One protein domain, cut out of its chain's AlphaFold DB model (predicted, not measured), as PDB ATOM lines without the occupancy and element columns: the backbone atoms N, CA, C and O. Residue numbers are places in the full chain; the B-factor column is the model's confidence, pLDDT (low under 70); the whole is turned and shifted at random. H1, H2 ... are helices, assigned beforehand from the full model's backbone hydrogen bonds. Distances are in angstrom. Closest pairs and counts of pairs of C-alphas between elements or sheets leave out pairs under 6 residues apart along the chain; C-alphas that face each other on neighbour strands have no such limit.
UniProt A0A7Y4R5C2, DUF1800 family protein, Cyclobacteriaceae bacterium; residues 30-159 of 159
ATOM      1  N   ASN A  30     100.451  62.741 164.281       75.00
ATOM      2  CA  ASN A  30     101.460  62.333 163.305       75.00
ATOM      3  C   ASN A  30     102.811  62.063 163.981       75.00
ATOM      4  O   ASN A  30     103.411  61.018 163.757       75.00
ATOM      5  N   TYR A  31     103.270  62.958 164.863       80.19
ATOM      6  CA  TYR A  31     104.547  62.767 165.561       80.19
ATOM      7  C   TYR A  31     104.513  61.614 166.570       80.19
ATOM      8  O   TYR A  31     105.550  61.022 166.849       80.19
ATOM      9  N   LEU A  32     103.339  61.273 167.107       82.44
ATOM     10  CA  LEU A  32     103.192  60.150 168.028       82.44
ATOM     11  C   LEU A  32     103.454  58.802 167.338       82.44
ATOM     12  O   LEU A  32     104.181  57.974 167.881       82.44
ATOM     13  N   ALA A  33     102.914  58.600 166.132       85.19
ATOM     14  CA  ALA A  33     103.155  57.383 165.356       85.19
ATOM     15  C   ALA A  33     104.643  57.225 165.001       85.19
ATOM     16  O   ALA A  33     105.215  56.155 165.204       85.19
ATOM     17  N   GLU A  34     105.288  58.311 164.567       88.06
ATOM     18  CA  GLU A  34     106.721  58.316 164.248       88.06
ATOM     19  C   GLU A  34     107.599  58.029 165.474       88.06
ATOM     20  O   GLU A  34     108.601  57.326 165.371       88.06
ATOM     21  N   ARG A  35     107.212  58.503 166.666       88.38
ATOM     22  CA  ARG A  35     107.916  58.194 167.924       88.38
ATOM     23  C   ARG A  35     107.849  56.717 168.283       88.38
ATOM     24  O   ARG A  35     108.866  56.138 168.666       88.38
ATOM     25  N   TYR A  36     106.672  56.107 168.152       90.06
ATOM     26  CA  TYR A  36     106.528  54.671 168.374       90.06
ATOM     27  C   TYR A  36     107.314  53.865 167.345       90.06
ATOM     28  O   TYR A  36     107.994  52.914 167.728       90.06
ATOM     29  N   ASN A  37     107.291  54.273 166.071       90.06
ATOM     30  CA  ASN A  37     108.079  53.606 165.041       90.06
ATOM     31  C   ASN A  37     109.585  53.714 165.322       90.06
ATOM     32  O   ASN A  37     110.285  52.707 165.303       90.06
ATOM     33  N   PHE A  38     110.069  54.904 165.688       89.94
ATOM     34  CA  PHE A  38     111.472  55.112 166.044       89.94
ATOM     35  C   PHE A  38     111.926  54.194 167.186       89.94
ATOM     36  O   PHE A  38     112.958  53.538 167.071       89.94
ATOM     37  N   ILE A  39     111.156  54.105 168.275       92.62
ATOM     38  CA  ILE A  39     111.504  53.235 169.411       92.62
ATOM     39  C   ILE A  39     111.462  51.765 169.014       92.62
ATOM     40  O   ILE A  39     112.353  51.003 169.390       92.62
ATOM     41  N   ASN A  40     110.453  51.371 168.236       92.12
ATOM     42  CA  ASN A  40     110.347  50.012 167.739       92.12
ATOM     43  C   ASN A  40     111.577  49.639 166.899       92.12
ATOM     44  O   ASN A  40     112.212  48.626 167.172       92.12
ATOM     45  N   GLU A  41     111.965  50.475 165.937       92.62
ATOM     46  CA  GLU A  41     113.157  50.253 165.113       92.62
ATOM     47  C   GLU A  41     114.450  50.235 165.943       92.62
ATOM     48  O   GLU A  41     115.315  49.387 165.714       92.62
ATOM     49  N   LEU A  42     114.559  51.114 166.943       92.69
ATOM     50  CA  LEU A  42     115.720  51.215 167.828       92.69
ATOM     51  C   LEU A  42     115.919  49.965 168.701       92.69
ATOM     52  O   LEU A  42     117.054  49.525 168.913       92.69
ATOM     53  N   VAL A  43     114.826  49.413 169.239       94.19
ATOM     54  CA  VAL A  43     114.853  48.305 170.209       94.19
ATOM     55  C   VAL A  43     114.719  46.949 169.520       94.19
ATOM     56  O   VAL A  43     115.520  46.045 169.766       94.19
ATOM     57  N   MET A  44     113.729  46.785 168.640       91.31
ATOM     58  CA  MET A  44     113.490  45.517 167.940       91.31
ATOM     59  C   MET A  44     114.518  45.283 166.831       91.31
ATOM     60  O   MET A  44     114.911  44.138 166.577       91.31
ATOM     61  N   GLY A  45     115.033  46.371 166.262       85.62
ATOM     62  CA  GLY A  45     115.869  46.382 165.073       85.62
ATOM     63  C   GLY A  45     115.057  46.784 163.844       85.62
ATOM     64  O   GLY A  45     113.856  46.533 163.756       85.62
ATOM     65  N   SER A  46     115.735  47.397 162.880       82.38
ATOM     66  CA  SER A  46     115.171  47.775 161.585       82.38
ATOM     67  C   SER A  46     115.829  46.965 160.471       82.38
ATOM     68  O   SER A  46     116.961  46.497 160.601       82.38
ATOM     69  N   SER A  47     115.101  46.771 159.371       77.81
ATOM     70  CA  SER A  47     115.595  46.087 158.170       77.81
ATOM     71  C   SER A  47     116.567  46.946 157.352       77.81
ATOM     72  O   SER A  47     117.168  46.460 156.394       77.81
ATOM     73  N   SER A  48     116.738  48.219 157.722       80.94
ATOM     74  CA  SER A  48     117.701  49.121 157.100       80.94
ATOM     75  C   SER A  48     119.136  48.748 157.476       80.94
ATOM     76  O   SER A  48     119.472  48.585 158.647       80.94
ATOM     77  N   ALA A  49     120.010  48.684 156.468       71.12
ATOM     78  CA  ALA A  49     121.388  48.207 156.590       71.12
ATOM     79  C   ALA A  49     122.298  49.040 157.521       71.12
ATOM     80  O   ALA A  49     123.414  48.616 157.789       71.12
ATOM     81  N   ASN A  50     121.844  50.192 158.028       77.50
ATOM     82  CA  ASN A  50     122.584  51.045 158.970       77.50
ATOM     83  C   ASN A  50     121.684  51.620 160.074       77.50
ATOM     84  O   ASN A  50     121.908  52.733 160.553       77.50
ATOM     85  N   ALA A  51     120.623  50.906 160.444       80.12
ATOM     86  CA  ALA A  51     119.759  51.366 161.517       80.12
ATOM     87  C   ALA A  51     120.497  51.404 162.861       80.12
ATOM     88  O   ALA A  51     121.250  50.492 163.211       80.12
ATOM     89  N   LEU A  52     120.242  52.457 163.637       84.00
ATOM     90  CA  LEU A  52     120.671  52.525 165.025       84.00
ATOM     91  C   LEU A  52     119.944  51.422 165.809       84.00
ATOM     92  O   LEU A  52     118.718  51.424 165.865       84.00
ATOM     93  N   LYS A  53     120.694  50.495 166.414       86.12
ATOM     94  CA  LYS A  53     120.160  49.428 167.273       86.12
ATOM     95  C   LYS A  53     120.770  49.535 168.664       86.12
ATOM     96  O   LYS A  53     121.985  49.682 168.801       86.12
ATOM     97  N   VAL A  54     119.939  49.393 169.692       89.81
ATOM     98  CA  VAL A  54     120.408  49.219 171.071       89.81
ATOM     99  C   VAL A  54     120.609  47.734 171.357       89.81
ATOM    100  O   VAL A  54     119.705  46.917 171.177       89.81
ATOM    101  N   ASP A  55     121.796  47.376 171.841       94.44
ATOM    102  CA  ASP A  55     122.030  46.063 172.438       94.44
ATOM    103  C   ASP A  55     121.552  46.073 173.895       94.44
ATOM    104  O   ASP A  55     122.283  46.431 174.824       94.44
ATOM    105  N   VAL A  56     120.284  45.704 174.079       95.62
ATOM    106  CA  VAL A  56     119.631  45.669 175.394       95.62
ATOM    107  C   VAL A  56     120.256  44.630 176.326       95.62
ATOM    108  O   VAL A  56     120.332  44.858 177.532       95.62
ATOM    109  N   VAL A  57     120.766  43.516 175.791       96.50
ATOM    110  CA  VAL A  57     121.380  42.452 176.600       96.50
ATOM    111  C   VAL A  57     122.702  42.947 177.167       96.50
ATOM    112  O   VAL A  57     122.939  42.847 178.373       96.50
ATOM    113  N   ASN A  58     123.558  43.519 176.317       96.38
ATOM    114  CA  ASN A  58     124.832  44.077 176.752       96.38
ATOM    115  C   ASN A  58     124.635  45.266 177.703       96.38
ATOM    116  O   ASN A  58     125.342  45.382 178.706       96.38
ATOM    117  N   PHE A  59     123.636  46.119 177.456       96.50
ATOM    118  CA  PHE A  59     123.276  47.187 178.389       96.50
ATOM    119  C   PHE A  59     122.935  46.632 179.780       96.50
ATOM    120  O   PHE A  59     123.522  47.066 180.770       96.50
ATOM    121  N   VAL A  60     122.054  45.628 179.868       97.56
ATOM    122  CA  VAL A  60     121.654  45.056 181.163       97.56
ATOM    123  C   VAL A  60     122.838  44.393 181.872       97.56
ATOM    124  O   VAL A  60     123.049  44.642 183.058       97.56
ATOM    125  N   LYS A  61     123.659  43.624 181.145       96.25
ATOM    126  CA  LYS A  61     124.859  42.961 181.694       96.25
ATOM    127  C   LYS A  61     125.893  43.942 182.248       96.25
ATOM    128  O   LYS A  61     126.613  43.602 183.180       96.25
ATOM    129  N   THR A  62     126.000  45.131 181.658       96.88
ATOM    130  CA  THR A  62     127.015  46.125 182.042       96.88
ATOM    131  C   THR A  62     126.528  47.105 183.102       96.88
ATOM    132  O   THR A  62     127.343  47.613 183.872       96.88
ATOM    133  N   LYS A  63     125.224  47.400 183.150       96.62
ATOM    134  CA  LYS A  63     124.657  48.402 184.065       96.62
ATOM    135  C   LYS A  63     124.114  47.828 185.363       96.62
ATOM    136  O   LYS A  63     124.124  48.538 186.366       96.62
ATOM    137  N   PHE A  64     123.673  46.574 185.369       97.50
ATOM    138  CA  PHE A  64     123.061  45.962 186.544       97.50
ATOM    139  C   PHE A  64     123.898  44.799 187.067       97.50
ATOM    140  O   PHE A  64     124.508  44.044 186.313       97.50
ATOM    141  N   SER A  65     123.912  44.645 188.391       97.62
ATOM    142  CA  SER A  65     124.492  43.457 189.018       97.62
ATOM    143  C   SER A  65     123.675  42.215 188.659       97.62
ATOM    144  O   SER A  65     122.474  42.314 188.394       97.62
ATOM    145  N   ASN A  66     124.291  41.032 188.718       96.56
ATOM    146  CA  ASN A  66     123.573  39.793 188.418       96.56
ATOM    147  C   ASN A  66     122.347  39.592 189.321       96.56
ATOM    148  O   ASN A  66     121.316  39.156 188.833       96.56
ATOM    149  N   ALA A  67     122.433  39.974 190.601       96.62
ATOM    150  CA  ALA A  67     121.322  39.863 191.547       96.62
ATOM    151  C   ALA A  67     120.088  40.680 191.120       96.62
ATOM    152  O   ALA A  67     118.965  40.249 191.349       96.62
ATOM    153  N   ILE A  68     120.301  41.835 190.479       97.69
ATOM    154  CA  ILE A  68     119.224  42.669 189.931       97.69
ATOM    155  C   ILE A  68     118.758  42.104 188.589       97.69
ATOM    156  O   ILE A  68     117.564  41.948 188.376       97.69
ATOM    157  N   ALA A  69     119.687  41.790 187.685       97.50
ATOM    158  CA  ALA A  69     119.346  41.382 186.326       97.50
ATOM    159  C   ALA A  69     118.633  40.018 186.265       97.50
ATOM    160  O   ALA A  69     117.758  39.821 185.423       97.50
ATOM    161  N   SER A  70     118.959  39.092 187.173       97.38
ATOM    162  CA  SER A  70     118.302  37.786 187.242       97.38
ATOM    163  C   SER A  70     116.891  37.838 187.826       97.38
ATOM    164  O   SER A  70     116.112  36.927 187.570       97.38
ATOM    165  N   ASP A  71     116.555  38.869 188.609       98.06
ATOM    166  CA  ASP A  71     115.227  39.029 189.205       98.06
ATOM    167  C   ASP A  71     114.373  39.975 188.354       98.06
ATOM    168  O   ASP A  71     114.655  41.167 188.228       98.06
ATOM    169  N   ALA A  72     113.306  39.442 187.755       97.69
ATOM    170  CA  ALA A  72     112.532  40.178 186.762       97.69
ATOM    171  C   ALA A  72     111.902  41.465 187.321       97.69
ATOM    172  O   ALA A  72     111.840  42.486 186.636       97.69
ATOM    173  N   ARG A  73     111.451  41.425 188.577       98.06
ATOM    174  CA  ARG A  73     110.806  42.560 189.245       98.06
ATOM    175  C   ARG A  73     111.813  43.647 189.596       98.06
ATOM    176  O   ARG A  73     111.591  44.818 189.296       98.06
ATOM    177  N   SER A  74     112.936  43.259 190.188       97.94
ATOM    178  CA  SER A  74     114.022  44.171 190.549       97.94
ATOM    179  C   SER A  74     114.609  44.843 189.316       97.94
ATOM    180  O   SER A  74     114.851  46.049 189.341       97.94
ATOM    181  N   LEU A  75     114.769  44.102 188.214       98.25
ATOM    182  CA  LEU A  75     115.242  44.662 186.954       98.25
ATOM    183  C   LEU A  75     114.326  45.777 186.435       98.25
ATOM    184  O   LEU A  75     114.824  46.834 186.062       98.25
ATOM    185  N   ILE A  76     113.004  45.583 186.433       98.19
ATOM    186  CA  ILE A  76     112.056  46.615 185.977       98.19
ATOM    187  C   ILE A  76     112.104  47.846 186.890       98.19
ATOM    188  O   ILE A  76     112.105  48.967 186.387       98.19
ATOM    189  N   ILE A  77     112.160  47.659 188.215       97.62
ATOM    190  CA  ILE A  77     112.261  48.771 189.176       97.62
ATOM    191  C   ILE A  77     113.532  49.584 188.927       97.62
ATOM    192  O   ILE A  77     113.479  50.811 188.878       97.62
ATOM    193  N   GLU A  78     114.677  48.922 188.768       97.50
ATOM    194  CA  GLU A  78     115.940  49.613 188.512       97.50
ATOM    195  C   GLU A  78     115.954  50.265 187.130       97.50
ATOM    196  O   GLU A  78     116.387  51.406 187.004       97.50
ATOM    197  N   LEU A  79     115.414  49.608 186.103       97.19
ATOM    198  CA  LEU A  79     115.315  50.168 184.756       97.19
ATOM    199  C   LEU A  79     114.394  51.397 184.705       97.19
ATOM    200  O   LEU A  79     114.704  52.361 184.007       97.19
ATOM    201  N   ALA A  80     113.307  51.410 185.480       96.62
ATOM    202  CA  ALA A  80     112.408  52.556 185.582       96.62
ATOM    203  C   ALA A  80     113.138  53.821 186.058       96.62
ATOM    204  O   ALA A  80     112.844  54.900 185.560       96.62
ATOM    205  N   LYS A  81     114.149  53.697 186.928       94.75
ATOM    206  CA  LYS A  81     114.975  54.836 187.372       94.75
ATOM    207  C   LYS A  81     115.837  55.439 186.261       94.75
ATOM    208  O   LYS A  81     116.242  56.591 186.360       94.75
ATOM    209  N   TYR A  82     116.156  54.659 185.227       94.12
ATOM    210  CA  TYR A  82     116.917  55.137 184.069       94.12
ATOM    211  C   TYR A  82     116.024  55.738 182.989       94.12
ATOM    212  O   TYR A  82     116.463  56.632 182.270       94.12
ATOM    213  N   LEU A  83     114.812  55.203 182.827       94.25
ATOM    214  CA  LEU A  83     113.931  55.556 181.715       94.25
ATOM    215  C   LEU A  83     112.885  56.603 182.085       94.25
ATOM    216  O   LEU A  83     112.487  57.374 181.219       94.25
ATOM    217  N   PHE A  84     112.417  56.624 183.331       94.38
ATOM    218  CA  PHE A  84     111.312  57.481 183.736       94.38
ATOM    219  C   PHE A  84     111.779  58.571 184.696       94.38
ATOM    220  O   PHE A  84     112.563  58.294 185.603       94.38
ATOM    221  N   PRO A  85     111.258  59.798 184.555       90.19
ATOM    222  CA  PRO A  85     111.548  60.878 185.492       90.19
ATOM    223  C   PRO A  85     110.820  60.715 186.830       90.19
ATOM    224  O   PRO A  85     111.273  61.261 187.828       90.19
ATOM    225  N   VAL A  86     109.712  59.968 186.854       89.75
ATOM    226  CA  VAL A  86     108.947  59.643 188.065       89.75
ATOM    227  C   VAL A  86     109.060  58.141 188.311       89.75
ATOM    228  O   VAL A  86     108.590  57.334 187.509       89.75
ATOM    229  N   HIS A  87     109.719  57.757 189.401       92.06
ATOM    230  CA  HIS A  87     110.113  56.367 189.660       92.06
ATOM    231  C   HIS A  87     110.138  56.020 191.162       92.06
ATOM    232  O   HIS A  87     110.808  55.077 191.593       92.06
ATOM    233  N   GLU A  88     109.488  56.816 192.004       92.94
ATOM    234  CA  GLU A  88     109.507  56.662 193.455       92.94
ATOM    235  C   GLU A  88     108.526  55.581 193.927       92.94
ATOM    236  O   GLU A  88     107.448  55.412 193.364       92.94
ATOM    237  N   ASN A  89     108.890  54.864 194.997       93.50
ATOM    238  CA  ASN A  89     108.029  53.909 195.714       93.50
ATOM    239  C   ASN A  89     107.334  52.848 194.835       93.50
ATOM    240  O   ASN A  89     106.225  52.412 195.151       93.50
ATOM    241  N   LEU A  90     107.991  52.416 193.753       95.06
ATOM    242  CA  LEU A  90     107.447  51.426 192.822       95.06
ATOM    243  C   LEU A  90     107.124  50.107 193.530       95.06
ATOM    244  O   LEU A  90     107.944  49.550 194.258       95.06
ATOM    245  N   THR A  91     105.929  49.583 193.270       95.31
ATOM    246  CA  THR A  91     105.438  48.338 193.862       95.31
ATOM    247  C   THR A  91     104.604  47.543 192.865       95.31
ATOM    248  O   THR A  91     103.985  48.097 191.960       95.31
ATOM    249  N   TYR A  92     104.572  46.226 193.046       96.06
ATOM    250  CA  TYR A  92     103.720  45.313 192.280       96.06
ATOM    251  C   TYR A  92     102.416  44.969 193.003       96.06
ATOM    252  O   TYR A  92     101.556  44.297 192.433       96.06
ATOM    253  N   THR A  93     102.265  45.389 194.259       95.12
ATOM    254  CA  THR A  93     101.112  45.039 195.086       95.12
ATOM    255  C   THR A  93      99.991  46.050 194.882       95.12
ATOM    256  O   THR A  93     100.111  47.211 195.269       95.12
ATOM    257  N   THR A  94      98.881  45.597 194.300       90.31
ATOM    258  CA  THR A  94      97.674  46.411 194.120       90.31
ATOM    259  C   THR A  94      97.175  46.949 195.461       90.31
ATOM    260  O   THR A  94      96.990  46.181 196.403       90.31
ATOM    261  N   GLY A  95      96.948  48.262 195.543       88.12
ATOM    262  CA  GLY A  95      96.486  48.934 196.762       88.12
ATOM    263  C   GLY A  95      97.606  49.403 197.697       88.12
ATOM    264  O   GLY A  95      97.317  50.101 198.663       88.12
ATOM    265  N   ALA A  96      98.869  49.072 197.407       90.88
ATOM    266  CA  ALA A  96     100.040  49.618 198.099       90.88
ATOM    267  C   ALA A  96     100.725  50.756 197.307       90.88
ATOM    268  O   ALA A  96     101.803  51.206 197.681       90.88
ATOM    269  N   ASP A  97     100.119  51.212 196.209       90.44
ATOM    270  CA  ASP A  97     100.674  52.157 195.235       90.44
ATOM    271  C   ASP A  97     100.209  53.612 195.431       90.44
ATOM    272  O   ASP A  97     100.438  54.454 194.569       90.44
ATOM    273  N   THR A  98      99.605  53.946 196.577       87.81
ATOM    274  CA  THR A  98      99.034  55.281 196.852       87.81
ATOM    275  C   THR A  98     100.041  56.433 196.722       87.81
ATOM    276  O   THR A  98      99.653  57.532 196.345       87.81
ATOM    277  N   ASN A  99     101.325  56.180 197.002       87.00
ATOM    278  CA  ASN A  99     102.418  57.159 196.891       87.00
ATOM    279  C   ASN A  99     103.483  56.737 195.861       87.00
ATOM    280  O   ASN A  99     104.635  57.170 195.953       87.00
ATOM    281  N   SER A 100     103.133  55.824 194.954       90.88
ATOM    282  CA  SER A 100     104.037  55.311 193.926       90.88
ATOM    283  C   SER A 100     103.987  56.183 192.678       90.88
ATOM    284  O   SER A 100     102.915  56.614 192.256       90.88
ATOM    285  N   GLY A 101     105.145  56.396 192.055       88.88
ATOM    286  CA  GLY A 101     105.266  57.094 190.777       88.88
ATOM    287  C   GLY A 101     104.528  56.395 189.633       88.88
ATOM    288  O   GLY A 101     104.009  57.045 188.728       88.88
ATOM    289  N   LEU A 102     104.430  55.065 189.704       93.00
ATOM    290  CA  LEU A 102     103.663  54.230 188.778       93.00
ATOM    291  C   LEU A 102     102.684  53.350 189.549       93.00
ATOM    292  O   LEU A 102     103.011  52.830 190.615       93.00
ATOM    293  N   THR A 103     101.505  53.108 188.982       94.94
ATOM    294  CA  THR A 103     100.537  52.193 189.597       94.94
ATOM    295  C   THR A 103     101.054  50.754 189.599       94.94
ATOM    296  O   THR A 103     101.785  50.327 188.698       94.94
ATOM    297  N   ALA A 104     100.603  49.956 190.566       95.88
ATOM    298  CA  ALA A 104     100.926  48.531 190.614       95.88
ATOM    299  C   ALA A 104     100.419  47.797 189.364       95.88
ATOM    300  O   ALA A 104     101.080  46.890 188.857       95.88
ATOM    301  N   ALA A 105      99.276  48.215 188.810       96.00
ATOM    302  CA  ALA A 105      98.762  47.681 187.551       96.00
ATOM    303  C   ALA A 105      99.738  47.917 186.386       96.00
ATOM    304  O   ALA A 105      99.968  47.009 185.587       96.00
ATOM    305  N   ARG A 106     100.364  49.101 186.316       95.50
ATOM    306  CA  ARG A 106     101.371  49.406 185.294       95.50
ATOM    307  C   ARG A 106     102.633  48.561 185.467       95.50
ATOM    308  O   ARG A 106     103.125  48.009 184.485       95.50
ATOM    309  N   MET A 107     103.116  48.399 186.698       97.31
ATOM    310  CA  MET A 107     104.274  47.543 186.987       97.31
ATOM    311  C   MET A 107     104.012  46.083 186.587       97.31
ATOM    312  O   MET A 107     104.841  45.458 185.926       97.31
ATOM    313  N   ASN A 108     102.829  45.551 186.913       96.94
ATOM    314  CA  ASN A 108     102.424  44.200 186.516       96.94
ATOM    315  C   ASN A 108     102.242  44.057 184.995       96.94
ATOM    316  O   ASN A 108     102.571  43.008 184.445       96.94
ATOM    317  N   TYR A 109     101.782  45.102 184.300       97.00
ATOM    318  CA  TYR A 109     101.746  45.117 182.837       97.00
ATOM    319  C   TYR A 109     103.152  44.970 182.237       97.00
ATOM    320  O   TYR A 109     103.355  44.109 181.382       97.00
ATOM    321  N   PHE A 110     104.135  45.742 182.716       97.88
ATOM    322  CA  PHE A 110     105.518  45.620 182.240       97.88
ATOM    323  C   PHE A 110     106.100  44.232 182.513       97.88
ATOM    324  O   PHE A 110     106.730  43.658 181.630       97.88
ATOM    325  N   LEU A 111     105.830  43.657 183.690       97.81
ATOM    326  CA  LEU A 111     106.244  42.292 184.021       97.81
ATOM    327  C   LEU A 111     105.622  41.255 183.076       97.81
ATOM    328  O   LEU A 111     106.314  40.356 182.605       97.81
ATOM    329  N   GLY A 112     104.333  41.404 182.763       97.19
ATOM    330  CA  GLY A 112     103.626  40.519 181.841       97.19
ATOM    331  C   GLY A 112     104.174  40.579 180.414       97.19
ATOM    332  O   GLY A 112     104.388  39.536 179.802       97.19
ATOM    333  N   VAL A 113     104.448  41.780 179.892       97.06
ATOM    334  CA  VAL A 113     105.030  41.949 178.546       97.06
ATOM    335  C   VAL A 113     106.479  41.470 178.492       97.06
ATOM    336  O   VAL A 113     106.884  40.859 177.504       97.06
ATOM    337  N   PHE A 114     107.246  41.710 179.556       97.81
ATOM    338  CA  PHE A 114     108.625  41.254 179.669       97.81
ATOM    339  C   PHE A 114     108.721  39.731 179.584       97.81
ATOM    340  O   PHE A 114     109.431  39.194 178.738       97.81
ATOM    341  N   LEU A 115     107.997  39.032 180.457       96.69
ATOM    342  CA  LEU A 115     108.141  37.588 180.591       96.69
ATOM    343  C   LEU A 115     107.340  36.817 179.540       96.69
ATOM    344  O   LEU A 115     107.765  35.741 179.115       96.69
ATOM    345  N   GLY A 116     106.213  37.374 179.093       92.62
ATOM    346  CA  GLY A 116     105.276  36.697 178.208       92.62
ATOM    347  C   GLY A 116     104.627  35.470 178.859       92.62
ATOM    348  O   GLY A 116     104.795  35.188 180.046       92.62
ATOM    349  N   ILE A 117     103.872  34.718 178.058       87.62
ATOM    350  CA  ILE A 117     103.221  33.465 178.473       87.62
ATOM    351  C   ILE A 117     103.933  32.300 177.776       87.62
ATOM    352  O   ILE A 117     103.357  31.601 176.948       87.62
ATOM    353  N   ILE A 118     105.231  32.167 178.049       87.62
ATOM    354  CA  ILE A 118     106.092  31.135 177.446       87.62
ATOM    355  C   ILE A 118     106.172  29.907 178.364       87.62
ATOM    356  O   ILE A 118     106.180  28.773 177.891       87.62
ATOM    357  N   ASP A 119     106.178  30.130 179.680       92.56
ATOM    358  CA  ASP A 119     106.409  29.104 180.698       92.56
ATOM    359  C   ASP A 119     105.292  29.071 181.746       92.56
ATOM    360  O   ASP A 119     104.632  30.075 182.010       92.56
ATOM    361  N   ALA A 120     105.134  27.929 182.421       91.50
ATOM    362  CA  ALA A 120     104.196  27.791 183.539       91.50
ATOM    363  C   ALA A 120     104.577  28.661 184.754       91.50
ATOM    364  O   ALA A 120     103.703  29.089 185.505       91.50
ATOM    365  N   ASN A 121     105.875  28.928 184.944       95.06
ATOM    366  CA  ASN A 121     106.388  29.878 185.933       95.06
ATOM    367  C   ASN A 121     107.399  30.831 185.265       95.06
ATOM    368  O   ASN A 121     108.603  30.547 185.269       95.06
ATOM    369  N   PRO A 122     106.925  31.944 184.676       95.75
ATOM    370  CA  PRO A 122     107.766  32.827 183.871       95.75
ATOM    371  C   PRO A 122     108.912  33.497 184.648       95.75
ATOM    372  O   PRO A 122     110.010  33.633 184.113       95.75
ATOM    373  N   GLU A 123     108.705  33.875 185.916       96.38
ATOM    374  CA  GLU A 123     109.732  34.544 186.740       96.38
ATOM    375  C   GLU A 123     110.895  33.592 187.086       96.38
ATOM    376  O   GLU A 123     112.073  33.944 186.954       96.38
ATOM    377  N   ALA A 124     110.582  32.347 187.464       96.50
ATOM    378  CA  ALA A 124     111.600  31.328 187.732       96.50
ATOM    379  C   ALA A 124     112.346  30.907 186.453       96.50
ATOM    380  O   ALA A 124     113.564  30.692 186.475       96.50
ATOM    381  N   ALA A 125     111.625  30.819 185.331       96.62
ATOM    382  CA  ALA A 125     112.213  30.525 184.031       96.62
ATOM    383  C   ALA A 125     113.188  31.631 183.596       96.62
ATOM    384  O   ALA A 125     114.318  31.319 183.226       96.62
ATOM    385  N   TRP A 126     112.807  32.911 183.729       97.56
ATOM    386  CA  TRP A 126     113.703  34.051 183.492       97.56
ATOM    387  C   TRP A 126     114.975  33.966 184.337       97.56
ATOM    388  O   TRP A 126     116.078  34.009 183.793       97.56
ATOM    389  N   THR A 127     114.824  33.763 185.648       97.75
ATOM    390  CA  THR A 127     115.959  33.659 186.577       97.75
ATOM    391  C   THR A 127     116.939  32.571 186.129       97.75
ATOM    392  O   THR A 127     118.155  32.769 186.127       97.75
ATOM    393  N   THR A 128     116.415  31.416 185.714       97.25
ATOM    394  CA  THR A 128     117.230  30.288 185.248       97.25
ATOM    395  C   THR A 128     117.920  30.609 183.926       97.25
ATOM    396  O   THR A 128     119.139  30.438 183.823       97.25
ATOM    397  N   ARG A 129     117.172  31.112 182.935       96.19
ATOM    398  CA  ARG A 129     117.705  31.499 181.621       96.19
ATOM    399  C   ARG A 129     118.823  32.521 181.765       96.19
ATOM    400  O   ARG A 129     119.889  32.315 181.196       96.19
ATOM    401  N   TRP A 130     118.622  33.568 182.564       97.25
ATOM    402  CA  TRP A 130     119.617  34.617 182.764       97.25
ATOM    403  C   TRP A 130     120.912  34.078 183.384       97.25
ATOM    404  O   TRP A 130     121.997  34.313 182.856       97.25
ATOM    405  N   ASN A 131     120.804  33.310 184.472       97.38
ATOM    406  CA  ASN A 131     121.974  32.808 185.198       97.38
ATOM    407  C   ASN A 131     122.762  31.740 184.426       97.38
ATOM    408  O   ASN A 131     123.980  31.655 184.558       97.38
ATOM    409  N   THR A 132     122.075  30.905 183.646       96.38
ATOM    410  CA  THR A 132     122.708  29.800 182.905       96.38
ATOM    411  C   THR A 132     123.014  30.153 181.452       96.38
ATOM    412  O   THR A 132     123.738  29.414 180.788       96.38
ATOM    413  N   ASN A 133     122.477  31.272 180.955       94.38
ATOM    414  CA  ASN A 133     122.510  31.663 179.548       94.38
ATOM    415  C   ASN A 133     122.003  30.533 178.623       94.38
ATOM    416  O   ASN A 133     122.550  30.315 177.543       94.38
ATOM    417  N   SER A 134     120.983  29.786 179.072       94.00
ATOM    418  CA  SER A 134     120.493  28.572 178.401       94.00
ATOM    419  C   SER A 134     119.717  28.839 177.112       94.00
ATOM    420  O   SER A 134     119.607  27.945 176.280       94.00
ATOM    421  N   ASP A 135     119.151  30.039 176.966       94.50
ATOM    422  CA  ASP A 135     118.353  30.445 175.805       94.50
ATOM    423  C   ASP A 135     118.584  31.938 175.495       94.50
ATOM    424  O   ASP A 135     117.824  32.804 175.941       94.50
ATOM    425  N   PRO A 136     119.690  32.272 174.800       95.12
ATOM    426  CA  PRO A 136     120.066  33.659 174.533       95.12
ATOM    427  C   PRO A 136     119.054  34.419 173.669       95.12
ATOM    428  O   PRO A 136     118.892  35.626 173.849       95.12
ATOM    429  N   GLU A 137     118.364  33.728 172.759       94.69
ATOM    430  CA  GLU A 137     117.368  34.332 171.870       94.69
ATOM    431  C   GLU A 137     116.122  34.754 172.652       94.69
ATOM    432  O   GLU A 137     115.662  35.893 172.513       94.69
ATOM    433  N   ALA A 138     115.618  33.889 173.541       95.25
ATOM    434  CA  ALA A 138     114.519  34.252 174.429       95.25
ATOM    435  C   ALA A 138     114.903  35.411 175.358       95.25
ATOM    436  O   ALA A 138     114.099  36.321 175.551       95.25
ATOM    437  N   ILE A 139     116.137  35.428 175.882       96.94
ATOM    438  CA  ILE A 139     116.629  36.527 176.726       96.94
ATOM    439  C   ILE A 139     116.627  37.855 175.958       96.94
ATOM    440  O   ILE A 139     116.110  38.849 176.471       96.94
ATOM    441  N   GLU A 140     117.179  37.888 174.739       96.75
ATOM    442  CA  GLU A 140     117.181  39.102 173.910       96.75
ATOM    443  C   GLU A 140     115.748  39.556 173.614       96.75
ATOM    444  O   GLU A 140     115.436  40.736 173.777       96.75
ATOM    445  N   MET A 141     114.861  38.637 173.228       96.00
ATOM    446  CA  MET A 141     113.472  38.959 172.901       96.00
ATOM    447  C   MET A 141     112.691  39.495 174.108       96.00
ATOM    448  O   MET A 141     112.022  40.519 173.990       96.00
ATOM    449  N   GLN A 142     112.789  38.846 175.272       97.25
ATOM    450  CA  GLN A 142     112.120  39.294 176.498       97.25
ATOM    451  C   GLN A 142     112.598  40.700 176.893       97.25
ATOM    452  O   GLN A 142     111.780  41.593 177.129       97.25
ATOM    453  N   LEU A 143     113.912  40.953 176.868       97.81
ATOM    454  CA  LEU A 143     114.449  42.287 177.154       97.81
ATOM    455  C   LEU A 143     114.004  43.329 176.125       97.81
ATOM    456  O   LEU A 143     113.621  44.431 176.511       97.81
ATOM    457  N   LYS A 144     113.988  43.001 174.832       97.12
ATOM    458  CA  LYS A 144     113.459  43.909 173.806       97.12
ATOM    459  C   LYS A 144     111.990  44.241 174.037       97.12
ATOM    460  O   LYS A 144     111.622  45.408 173.952       97.12
ATOM    461  N   ASN A 145     111.165  43.252 174.381       97.12
ATOM    462  CA  ASN A 145     109.758  43.472 174.712       97.12
ATOM    463  C   ASN A 145     109.611  44.432 175.897       97.12
ATOM    464  O   ASN A 145     108.811  45.363 175.823       97.12
ATOM    465  N   LEU A 146     110.414  44.251 176.950       98.00
ATOM    466  CA  LEU A 146     110.419  45.138 178.112       98.00
ATOM    467  C   LEU A 146     110.821  46.572 177.742       98.00
ATOM    468  O   LEU A 146     110.071  47.507 178.021       98.00
ATOM    469  N   PHE A 147     111.977  46.751 177.095       97.56
ATOM    470  CA  PHE A 147     112.474  48.073 176.696       97.56
ATOM    471  C   PHE A 147     111.479  48.785 175.783       97.56
ATOM    472  O   PHE A 147     111.169  49.955 175.995       97.56
ATOM    473  N   ASN A 148     110.927  48.067 174.808       96.44
ATOM    474  CA  ASN A 148     109.944  48.617 173.893       96.44
ATOM    475  C   ASN A 148     108.664  49.033 174.633       96.44
ATOM    476  O   ASN A 148     108.195  50.152 174.450       96.44
ATOM    477  N   ALA A 149     108.137  48.191 175.526       96.94
ATOM    478  CA  ALA A 149     106.945  48.516 176.306       96.94
ATOM    479  C   ALA A 149     107.149  49.728 177.225       96.94
ATOM    480  O   ALA A 149     106.260  50.570 177.335       96.94
ATOM    481  N   MET A 150     108.313  49.837 177.871       96.75
ATOM    482  CA  MET A 150     108.624  50.959 178.756       96.75
ATOM    483  C   MET A 150     108.867  52.252 177.973       96.75
ATOM    484  O   MET A 150     108.291  53.280 178.313       96.75
ATOM    485  N   MET A 151     109.649  52.229 176.895       95.06
ATOM    486  CA  MET A 151     109.956  53.440 176.118       95.06
ATOM    487  C   MET A 151     108.758  53.938 175.294       95.06
ATOM    488  O   MET A 151     108.608  55.139 175.070       95.06
ATOM    489  N   GLN A 152     107.869  53.043 174.855       93.06
ATOM    490  CA  GLN A 152     106.605  53.432 174.220       93.06
ATOM    491  C   GLN A 152     105.517  53.819 175.235       93.06
ATOM    492  O   GLN A 152     104.416  54.204 174.851       93.06
ATOM    493  N   SER A 153     105.782  53.724 176.537       93.31
ATOM    494  CA  SER A 153     104.788  54.097 177.538       93.31
ATOM    495  C   SER A 153     104.588  55.624 177.582       93.31
ATOM    496  O   SER A 153     105.546  56.378 177.362       93.31
ATOM    497  N   PRO A 154     103.369  56.122 177.872       89.00
ATOM    498  CA  PRO A 154     103.137  57.549 178.104       89.00
ATOM    499  C   PRO A 154     104.090  58.154 179.142       89.00
ATOM    500  O   PRO A 154     104.478  59.312 179.028       89.00
ATOM    501  N   GLU A 155     104.495  57.358 180.126       90.06
ATOM    502  CA  GLU A 155     105.390  57.741 181.211       90.06
ATOM    503  C   GLU A 155     106.808  58.092 180.721       90.06
ATOM    504  O   GLU A 155     107.459  58.943 181.321       90.06
ATOM    505  N   TYR A 156     107.250  57.520 179.594       90.81
ATOM    506  CA  TYR A 156     108.478  57.918 178.891       90.81
ATOM    507  C   TYR A 156     108.265  59.084 177.916       90.81
ATOM    508  O   TYR A 156     109.156  59.889 177.689       90.81
ATOM    509  N   GLN A 157     107.101  59.141 177.264       84.44
ATOM    510  CA  GLN A 157     106.873  60.041 176.124       84.44
ATOM    511  C   GLN A 157     106.494  61.471 176.512       84.44
ATOM    512  O   GLN A 157     106.672  62.383 175.700       84.44
ATOM    513  N   LEU A 158     105.885  61.647 177.685       72.56
ATOM    514  CA  LEU A 158     105.248  62.900 178.094       72.56
ATOM    515  C   LEU A 158     106.148  63.828 178.913       72.56
ATOM    516  O   LEU A 158     105.752  64.974 179.135       72.56
ATOM    517  N   TYR A 159     107.317  63.356 179.343       58.88
ATOM    518  CA  TYR A 159     108.227  64.089 180.218       58.88
ATOM    519  C   TYR A 159     109.626  64.211 179.621       58.88
ATOM    520  O   TYR A 159     110.088  63.237 178.989       58.88
TER     521      TYR A 159
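Overview. This is residues 30 to 159 of the 159 residues of the protein "DUF1800 family protein" of Cyclobacteriaceae bacterium (UniProt A0A7Y4R5C2). A long helix, H7, runs through the middle of a cluster of helices, with H5 on one side of it and the last part of H1 on the opposite side, both running against it; H2 meets H7 near Val 57 and stands about perpendicular to it, and H4 packs on H5 with residues 72 to 76. H6 slants past the first turns of H7, while two long loops, residues 45 to 55 and residues 84 to 103, reach out at opposite ends of the longest span. The printed part has 130 residues with eight named helices, H1 to H8 in order along the chain, and no named strand; the class is all helix, meaning that the named elements are helices. The whole is compact, with a radius of gyration of the C-alphas of 14.9 A, and its C-alphas span 45 by 39 by 27 A.

Along the chain. The longest helix by residues is H7, residues 136 to 151, which measures 22.3 A from C-alpha 136 at (120.066, 33.659, 174.533) to C-alpha 151 at (109.956, 53.440, 176.118). H5 spans residues 104 to 115 and 16.5 A, and H1 spans residues 30 to 44 and 21.2 A, beginning with C-alpha 30 at (101.460, 62.333, 163.305). H4 is residues 72 to 83, 16.2 A long, and H6 is residues 122 to 132, 15.3 A long. H2 is residues 56 to 63, with 10.4 A from first to last C-alpha. The two shortest helices are H3, residues 66 to 69, 5.0 A, and H8, residues 154 to 157, 4.9 A.

Arrangement. H7 is the hub, touching five other helices. H5 touches it with residues 110 to 115 alone, at a shallow tilt of 31 degrees, opposite ways; their closest C-alphas, those of Phe 114 and Leu 146, are 4.6 A apart. H1 touches H7 with residues 39 to 44 alone, at a shallow tilt of 23 degrees, opposite ways, and the closest C-alphas are those of Val 43 and Lys 144 at 5.8 A. H2 touches H7 about perpendicular, at 83 degrees, closest at the C-alphas of Val 57 and Glu 140, 6.0 A. H6 touches H7 at a steep tilt of 56 degrees, opposite ways, with the C-alphas of Trp 130 and Ile 139 closest at 7.0 A. H4 and H7 only just touch, with 3 pairs of C-alphas within 8 A, and touch only at their ends; the closest C-alphas are those of Leu 83 and Met 151, 7.2 A. H4 touches H5 at 72 degrees, only just about perpendicular, with the C-alphas of Arg 73 and Leu 111 closest at 6.9 A. H3 and H4 touch only at the corner by their link, closest at the C-alphas of Ala 69 and Leu 75, 5.3 A. H8 is close to H7 but not clearly touching, with the C-alphas of Met 150 and Tyr 156 at 7.0 A. Among the pairs that are apart are H1 and H5, and H2 and H6. The packing of the helices is mostly crossed: leaving out the pairs that touch only at the corner or only at their ends, 2 of the 7 pairs of helices that touch and have a tilt are at a shallow tilt. Every O i to N i+4 pair is within hydrogen-bond range in H1, H2, H5, H6 and H7, against 6 of 8 in H4, while H3 and H8 are too short for such a pair.

Size, cuts and confidence. The two C-alphas farthest apart are those of Ala 49 and Gly 95, 47.3 A. The links from H1 to H2, 11 residues, and from H4 to H5, 20 residues, are long. The printed part has no cut and ends at Tyr 159, the chain's last residue. The mean pLDDT of the printed part is 92.8, and residue 159 alone is under 70.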